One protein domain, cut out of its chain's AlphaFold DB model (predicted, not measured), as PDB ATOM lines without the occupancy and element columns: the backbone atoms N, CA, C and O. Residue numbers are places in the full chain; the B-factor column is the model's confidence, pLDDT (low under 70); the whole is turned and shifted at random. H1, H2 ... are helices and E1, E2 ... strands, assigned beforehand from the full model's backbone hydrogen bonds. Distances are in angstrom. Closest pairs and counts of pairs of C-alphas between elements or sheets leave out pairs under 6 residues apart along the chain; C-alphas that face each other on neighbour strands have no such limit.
ATOM      1  N   GLY A 323      -0.732 -64.062  73.063       94.00
ATOM      2  CA  GLY A 323       0.375 -64.816  72.483       94.00
ATOM      3  C   GLY A 323       1.281 -65.412  73.544       94.00
ATOM      4  O   GLY A 323       1.015 -65.285  74.739       94.00
ATOM      5  N   THR A 324       2.358 -66.046  73.092       94.50
ATOM      6  CA  THR A 324       3.301 -66.740  73.967       94.50
ATOM      7  C   THR A 324       4.643 -66.023  74.070       94.50
ATOM      8  O   THR A 324       5.031 -65.231  73.207       94.50
ATOM      9  N   PHE A 325       5.365 -66.313  75.145       94.56
ATOM     10  CA  PHE A 325       6.772 -65.983  75.356       94.56
ATOM     11  C   PHE A 325       7.473 -67.192  75.994       94.56
ATOM     12  O   PHE A 325       6.819 -68.167  76.369       94.56
ATOM     13  N   VAL A 326       8.800 -67.159  76.112       93.25
ATOM     14  CA  VAL A 326       9.558 -68.249  76.743       93.25
ATOM     15  C   VAL A 326       9.713 -67.955  78.230       93.25
ATOM     16  O   VAL A 326      10.419 -67.019  78.578       93.25
ATOM     17  N   ASP A 327       9.110 -68.740  79.122       92.31
ATOM     18  CA  ASP A 327       9.108 -68.442  80.561       92.31
ATOM     19  C   ASP A 327      10.226 -69.187  81.321       92.31
ATOM     20  O   ASP A 327      10.133 -70.405  81.520       92.31
ATOM     21  N   PRO A 328      11.273 -68.498  81.827       90.44
ATOM     22  CA  PRO A 328      12.316 -69.133  82.630       90.44
ATOM     23  C   PRO A 328      11.798 -69.771  83.928       90.44
ATOM     24  O   PRO A 328      12.407 -70.730  84.403       90.44
ATOM     25  N   ALA A 329      10.694 -69.276  84.502       89.62
ATOM     26  CA  ALA A 329      10.094 -69.824  85.720       89.62
ATOM     27  C   ALA A 329       9.338 -71.138  85.461       89.62
ATOM     28  O   ALA A 329       9.257 -71.985  86.350       89.62
ATOM     29  N   GLN A 330       8.847 -71.349  84.236       88.62
ATOM     30  CA  GLN A 330       8.208 -72.593  83.788       88.62
ATOM     31  C   GLN A 330       9.160 -73.442  82.941       88.62
ATOM     32  O   GLN A 330       8.809 -73.935  81.872       88.62
ATOM     33  N   ALA A 331      10.393 -73.611  83.427       86.00
ATOM     34  CA  ALA A 331      11.415 -74.442  82.789       86.00
ATOM     35  C   ALA A 331      11.714 -74.067  81.321       86.00
ATOM     36  O   ALA A 331      12.138 -74.920  80.540       86.00
ATOM     37  N   TRP A 332      11.569 -72.785  80.965       88.31
ATOM     38  CA  TRP A 332      11.767 -72.259  79.608       88.31
ATOM     39  C   TRP A 332      10.790 -72.835  78.575       88.31
ATOM     40  O   TRP A 332      11.132 -72.956  77.399       88.31
ATOM     41  N   ALA A 333       9.587 -73.209  79.014       88.88
ATOM     42  CA  ALA A 333       8.490 -73.562  78.126       88.88
ATOM     43  C   ALA A 333       7.889 -72.314  77.455       88.88
ATOM     44  O   ALA A 333       8.010 -71.197  77.964       88.88
ATOM     45  N   GLU A 334       7.239 -72.514  76.308       90.62
ATOM     46  CA  GLU A 334       6.393 -71.483  75.706       90.62
ATOM     47  C   GLU A 334       5.096 -71.365  76.514       90.62
ATOM     48  O   GLU A 334       4.319 -72.319  76.597       90.62
ATOM     49  N   THR A 335       4.874 -70.189  77.097       92.62
ATOM     50  CA  THR A 335       3.742 -69.898  77.982       92.62
ATOM     51  C   THR A 335       3.049 -68.621  77.525       92.62
ATOM     52  O   THR A 335       3.692 -67.705  77.012       92.62
ATOM     53  N   ASP A 336       1.730 -68.544  77.705       94.44
ATOM     54  CA  ASP A 336       0.959 -67.343  77.388       94.44
ATOM     55  C   ASP A 336       1.365 -66.177  78.305       94.44
ATOM     56  O   ASP A 336       1.368 -66.306  79.534       94.44
ATOM     57  N   TYR A 337       1.684 -65.016  77.724       93.69
ATOM     58  CA  TYR A 337       1.810 -63.791  78.517       93.69
ATOM     59  C   TYR A 337       0.409 -63.266  78.879       93.69
ATOM     60  O   TYR A 337      -0.556 -63.528  78.154       93.69
ATOM     61  N   PRO A 338       0.252 -62.506  79.982       92.00
ATOM     62  CA  PRO A 338      -1.064 -62.013  80.353       92.00
ATOM     63  C   PRO A 338      -1.614 -61.073  79.271       92.00
ATOM     64  O   PRO A 338      -0.939 -60.149  78.825       92.00
ATOM     65  N   GLU A 339      -2.846 -61.322  78.844       92.44
ATOM     66  CA  GLU A 339      -3.489 -60.635  77.722       92.44
ATOM     67  C   GLU A 339      -3.481 -59.105  77.849       92.44
ATOM     68  O   GLU A 339      -3.704 -58.544  78.925       92.44
ATOM     69  N   VAL A 340      -3.265 -58.427  76.718       92.12
ATOM     70  CA  VAL A 340      -3.350 -56.968  76.615       92.12
ATOM     71  C   VAL A 340      -4.648 -56.612  75.903       92.12
ATOM     72  O   VAL A 340      -4.758 -56.787  74.692       92.12
ATOM     73  N   ALA A 341      -5.623 -56.104  76.653       90.50
ATOM     74  CA  ALA A 341      -6.932 -55.719  76.139       90.50
ATOM     75  C   ALA A 341      -7.309 -54.313  76.617       90.50
ATOM     76  O   ALA A 341      -7.174 -54.003  77.804       90.50
ATOM     77  N   ILE A 342      -7.815 -53.476  75.708       89.75
ATOM     78  CA  ILE A 342      -8.306 -52.130  76.035       89.75
ATOM     79  C   ILE A 342      -9.835 -52.164  76.070       89.75
ATOM     80  O   ILE A 342     -10.499 -52.220  75.035       89.75
ATOM     81  N   GLN A 343     -10.398 -52.127  77.281       88.12
ATOM     82  CA  GLN A 343     -11.839 -52.314  77.509       88.12
ATOM     83  C   GLN A 343     -12.704 -51.258  76.808       88.12
ATOM     84  O   GLN A 343     -13.757 -51.590  76.264       88.12
ATOM     85  N   ASP A 344     -12.238 -50.010  76.750       86.00
ATOM     86  CA  ASP A 344     -12.954 -48.917  76.082       86.00
ATOM     87  C   ASP A 344     -13.104 -49.167  74.573       86.00
ATOM     88  O   ASP A 344     -14.145 -48.865  73.984       86.00
ATOM     89  N   TRP A 345     -12.093 -49.771  73.941       86.19
ATOM     90  CA  TRP A 345     -12.140 -50.118  72.521       86.19
ATOM     91  C   TRP A 345     -13.065 -51.311  72.269       86.19
ATOM     92  O   TRP A 345     -13.863 -51.263  71.341       86.19
ATOM     93  N   ILE A 346     -13.049 -52.324  73.141       87.69
ATOM     94  CA  ILE A 346     -13.982 -53.464  73.072       87.69
ATOM     95  C   ILE A 346     -15.437 -52.982  73.160       87.69
ATOM     96  O   ILE A 346     -16.292 -53.419  72.388       87.69
ATOM     97  N   ALA A 347     -15.722 -52.061  74.085       86.88
ATOM     98  CA  ALA A 347     -17.049 -51.471  74.235       86.88
ATOM     99  C   ALA A 347     -17.463 -50.654  73.000       86.88
ATOM    100  O   ALA A 347     -18.611 -50.746  72.565       86.88
ATOM    101  N   THR A 348     -16.533 -49.886  72.426       82.81
ATOM    102  CA  THR A 348     -16.776 -49.050  71.238       82.81
ATOM    103  C   THR A 348     -17.011 -49.888  69.980       82.81
ATOM    104  O   THR A 348     -17.912 -49.582  69.201       82.81
ATOM    105  N   ASP A 349     -16.256 -50.973  69.805       83.62
ATOM    106  CA  ASP A 349     -16.339 -51.854  68.632       83.62
ATOM    107  C   ASP A 349     -17.477 -52.887  68.737       83.62
ATOM    108  O   ASP A 349     -17.786 -53.587  67.772       83.62
ATOM    109  N   GLY A 350     -18.121 -52.994  69.904       85.06
ATOM    110  CA  GLY A 350     -19.220 -53.927  70.150       85.06
ATOM    111  C   GLY A 350     -18.783 -55.388  70.306       85.06
ATOM    112  O   GLY A 350     -19.619 -56.287  70.171       85.06
ATOM    113  N   GLY A 351     -17.503 -55.645  70.585       86.56
ATOM    114  CA  GLY A 351     -16.963 -56.991  70.761       86.56
ATOM    115  C   GLY A 351     -15.435 -57.061  70.771       86.56
ATOM    116  O   GLY A 351     -14.733 -56.089  70.494       86.56
ATOM    117  N   GLU A 352     -14.920 -58.245  71.103       88.25
ATOM    118  CA  GLU A 352     -13.483 -58.528  71.119       88.25
ATOM    119  C   GLU A 352     -12.960 -58.802  69.699       88.25
ATOM    120  O   GLU A 352     -13.450 -59.689  68.995       88.25
ATOM    121  N   LEU A 353     -11.936 -58.050  69.300       88.50
ATOM    122  CA  LEU A 353     -11.175 -58.192  68.063       88.50
ATOM    123  C   LEU A 353      -9.725 -58.517  68.439       88.50
ATOM    124  O   LEU A 353      -8.890 -57.624  68.612       88.50
ATOM    125  N   ALA A 354      -9.461 -59.813  68.614       89.88
ATOM    126  CA  ALA A 354      -8.185 -60.326  69.093       89.88
ATOM    127  C   ALA A 354      -7.242 -60.747  67.957       89.88
ATOM    128  O   ALA A 354      -7.648 -61.424  67.010       89.88
ATOM    129  N   GLU A 355      -5.959 -60.419  68.106       91.62
ATOM    130  CA  GLU A 355      -4.860 -60.936  67.286       91.62
ATOM    131  C   GLU A 355      -3.819 -61.641  68.173       91.62
ATOM    132  O   GLU A 355      -3.714 -61.368  69.373       91.62
ATOM    133  N   SER A 356      -3.082 -62.591  67.587       92.00
ATOM    134  CA  SER A 356      -2.023 -63.324  68.283       92.00
ATOM    135  C   SER A 356      -0.634 -62.881  67.822       92.00
ATOM    136  O   SER A 356      -0.337 -62.931  66.627       92.00
ATOM    137  N   GLN A 357       0.230 -62.499  68.762       92.38
ATOM    138  CA  GLN A 357       1.634 -62.171  68.535       92.38
ATOM    139  C   GLN A 357       2.507 -62.916  69.548       92.38
ATOM    140  O   GLN A 357       2.491 -62.612  70.730       92.38
ATOM    141  N   SER A 358       3.295 -63.885  69.082       93.56
ATOM    142  CA  SER A 358       4.181 -64.678  69.948       93.56
ATOM    143  C   SER A 358       5.638 -64.234  69.820       93.56
ATOM    144  O   SER A 358       6.090 -63.863  68.733       93.56
ATOM    145  N   PHE A 359       6.382 -64.280  70.924       94.44
ATOM    146  CA  PHE A 359       7.747 -63.774  71.032       94.44
ATOM    147  C   PHE A 359       8.724 -64.882  71.441       94.44
ATOM    148  O   PHE A 359       8.957 -65.129  72.622       94.44
ATOM    149  N   ALA A 360       9.361 -65.512  70.453       90.88
ATOM    150  CA  ALA A 360      10.266 -66.643  70.683       90.88
ATOM    151  C   ALA A 360      11.567 -66.283  71.431       90.88
ATOM    152  O   ALA A 360      12.197 -67.157  72.019       90.88
ATOM    153  N   TYR A 361      11.999 -65.015  71.391       94.62
ATOM    154  CA  TYR A 361      13.262 -64.562  72.002       94.62
ATOM    155  C   TYR A 361      13.071 -63.667  73.234       94.62
ATOM    156  O   TYR A 361      14.040 -63.108  73.753       94.62
ATOM    157  N   VAL A 362      11.830 -63.499  73.693       95.25
ATOM    158  CA  VAL A 362      11.497 -62.711  74.884       95.25
ATOM    159  C   VAL A 362      11.307 -63.662  76.054       95.25
ATOM    160  O   VAL A 362      10.554 -64.628  75.956       95.25
ATOM    161  N   THR A 363      11.993 -63.371  77.159       92.81
ATOM    162  CA  THR A 363      12.026 -64.244  78.342       92.81
ATOM    163  C   THR A 363      11.349 -63.641  79.571       92.81
ATOM    164  O   THR A 363      11.566 -64.102  80.687       92.81
ATOM    165  N   ASP A 364      10.609 -62.550  79.389       92.81
ATOM    166  CA  ASP A 364       9.924 -61.831  80.458       92.81
ATOM    167  C   ASP A 364       8.489 -61.512  80.045       92.81
ATOM    168  O   ASP A 364       8.241 -60.992  78.952       92.81
ATOM    169  N   ALA A 365       7.547 -61.824  80.935       92.50
ATOM    170  CA  ALA A 365       6.123 -61.683  80.670       92.50
ATOM    171  C   ALA A 365       5.736 -60.211  80.485       92.50
ATOM    172  O   ALA A 365       4.973 -59.877  79.577       92.50
ATOM    173  N   TYR A 366       6.281 -59.317  81.315       93.12
ATOM    174  CA  TYR A 366       5.945 -57.897  81.254       93.12
ATOM    175  C   TYR A 366       6.533 -57.224  80.005       93.12
ATOM    176  O   TYR A 366       5.854 -56.433  79.347       93.12
ATOM    177  N   LEU A 367       7.753 -57.592  79.600       94.31
ATOM    178  CA  LEU A 367       8.319 -57.192  78.313       94.31
ATOM    179  C   LEU A 367       7.436 -57.633  77.133       94.31
ATOM    180  O   LEU A 367       7.151 -56.815  76.255       94.31
ATOM    181  N   ALA A 368       6.955 -58.881  77.124       94.56
ATOM    182  CA  ALA A 368       6.052 -59.376  76.080       94.56
ATOM    183  C   ALA A 368       4.743 -58.563  76.019       94.56
ATOM    184  O   ALA A 368       4.329 -58.140  74.937       94.56
ATOM    185  N   GLN A 369       4.149 -58.241  77.173       93.75
ATOM    186  CA  GLN A 369       2.970 -57.373  77.251       93.75
ATOM    187  C   GLN A 369       3.225 -55.970  76.696       93.75
ATOM    188  O   GLN A 369       2.397 -55.430  75.963       93.75
ATOM    189  N   ARG A 370       4.370 -55.360  77.015       93.88
ATOM    190  CA  ARG A 370       4.727 -54.024  76.510       93.88
ATOM    191  C   ARG A 370       4.909 -54.020  74.996       93.88
ATOM    192  O   ARG A 370       4.413 -53.115  74.326       93.88
ATOM    193  N   LEU A 371       5.564 -55.038  74.441       94.69
ATOM    194  CA  LEU A 371       5.716 -55.195  72.992       94.69
ATOM    195  C   LEU A 371       4.357 -55.387  72.302       94.69
ATOM    196  O   LEU A 371       4.081 -54.714  71.307       94.69
ATOM    197  N   ALA A 372       3.485 -56.227  72.865       93.94
ATOM    198  CA  ALA A 372       2.117 -56.415  72.385       93.94
ATOM    199  C   ALA A 372       1.292 -55.116  72.454       93.94
ATOM    200  O   ALA A 372       0.580 -54.784  71.506       93.94
ATOM    201  N   ASN A 373       1.438 -54.332  73.528       92.44
ATOM    202  CA  ASN A 373       0.790 -53.028  73.695       92.44
ATOM    203  C   ASN A 373       1.242 -52.020  72.624       92.44
ATOM    204  O   ASN A 373       0.407 -51.335  72.033       92.44
ATOM    205  N   ILE A 374       2.544 -51.968  72.314       92.12
ATOM    206  CA  ILE A 374       3.083 -51.125  71.232       92.12
ATOM    207  C   ILE A 374       2.495 -51.547  69.880       92.12
ATOM    208  O   ILE A 374       2.066 -50.688  69.108       92.12
TER     209      ILE A 374
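This is residues 323 to 374 of the 742 residues of the protein "Host specificity protein J" of Pseudomonas sp. p99-361 (UniProt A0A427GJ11). A small two-stranded hairpin, E1 and E2, makes one end of this domain, and from it the chain reaches out in a long, thin loop to the helix H1 at the far end and comes back through the short strand E3. The chain then turns at residues 357 to 364 into the longer helix H2, whose residues 365 to 369 come near the hairpin, mostly on its E1 side. The printed part has 52 residues with two named helices and three named strands, in the order E1, E2, H1, E3, H2; the sheet, E1 - E2, is antiparallel and the class is mixed, helices and strands. The whole is loose, with a radius of gyration of the C-alphas of 12.5 A, and the out-and-back loop with H1 gives the length in spans of 39 by 15 by 15 A.

Find C-alpha 324 at (3.301, -66.740, 73.967); from there E1, residues 324 to 327, runs 8.9 A. Its partner E2 is residues 333 to 336 and covers 9.8 A. Look next for H1, residues 343 to 349, which starts with C-alpha 343 at (-11.839, -52.314, 77.509) and is 10.0 A long. E3 is residues 354 to 356, 6.9 A from first to last C-alpha. H2, residues 365 to 374, is 14.5 A long and ends with C-alpha 374 at (3.083, -51.125, 71.232).

Begin with the hairpin of E1 and E2, whose strands are antiparallel, with 133 degrees between their directions. The C-alphas of Thr 324 and Asp 336 face each other at 4.2 A. Check N 325 and O 335, then N 335 and O 325: each pair is 2.9 A apart, within hydrogen-bond range. Going outward to H2, you find the closest C-alphas of E1 and H2 at Phe 325 and Ala 368, 6.7 A apart. E2 and H2 are apart, but only just, with their closest C-alphas at 8.3 A. E3 pairs with no named strand and is apart from E1, E2, H1 and H2. H1 is apart from E1, E3 and H2. In both H1 and H2, every O i to N i+4 pair is within hydrogen-bond range.

The two C-alphas farthest apart are those of Ala 331, between E1 and E2, and Thr 348 in H1, at 39.7 A. The C-alphas of Gly 323 and Ile 374, first and last of the printed part, are 14.0 A apart. The printed part has no cut. The links E1 to E2 and H1 to E3 are tight, those from E2 to H1 and from E3 to H2 are short, and no link is long. The mean pLDDT of the printed part of this predicted model is 91.0, and no printed residue is under 70.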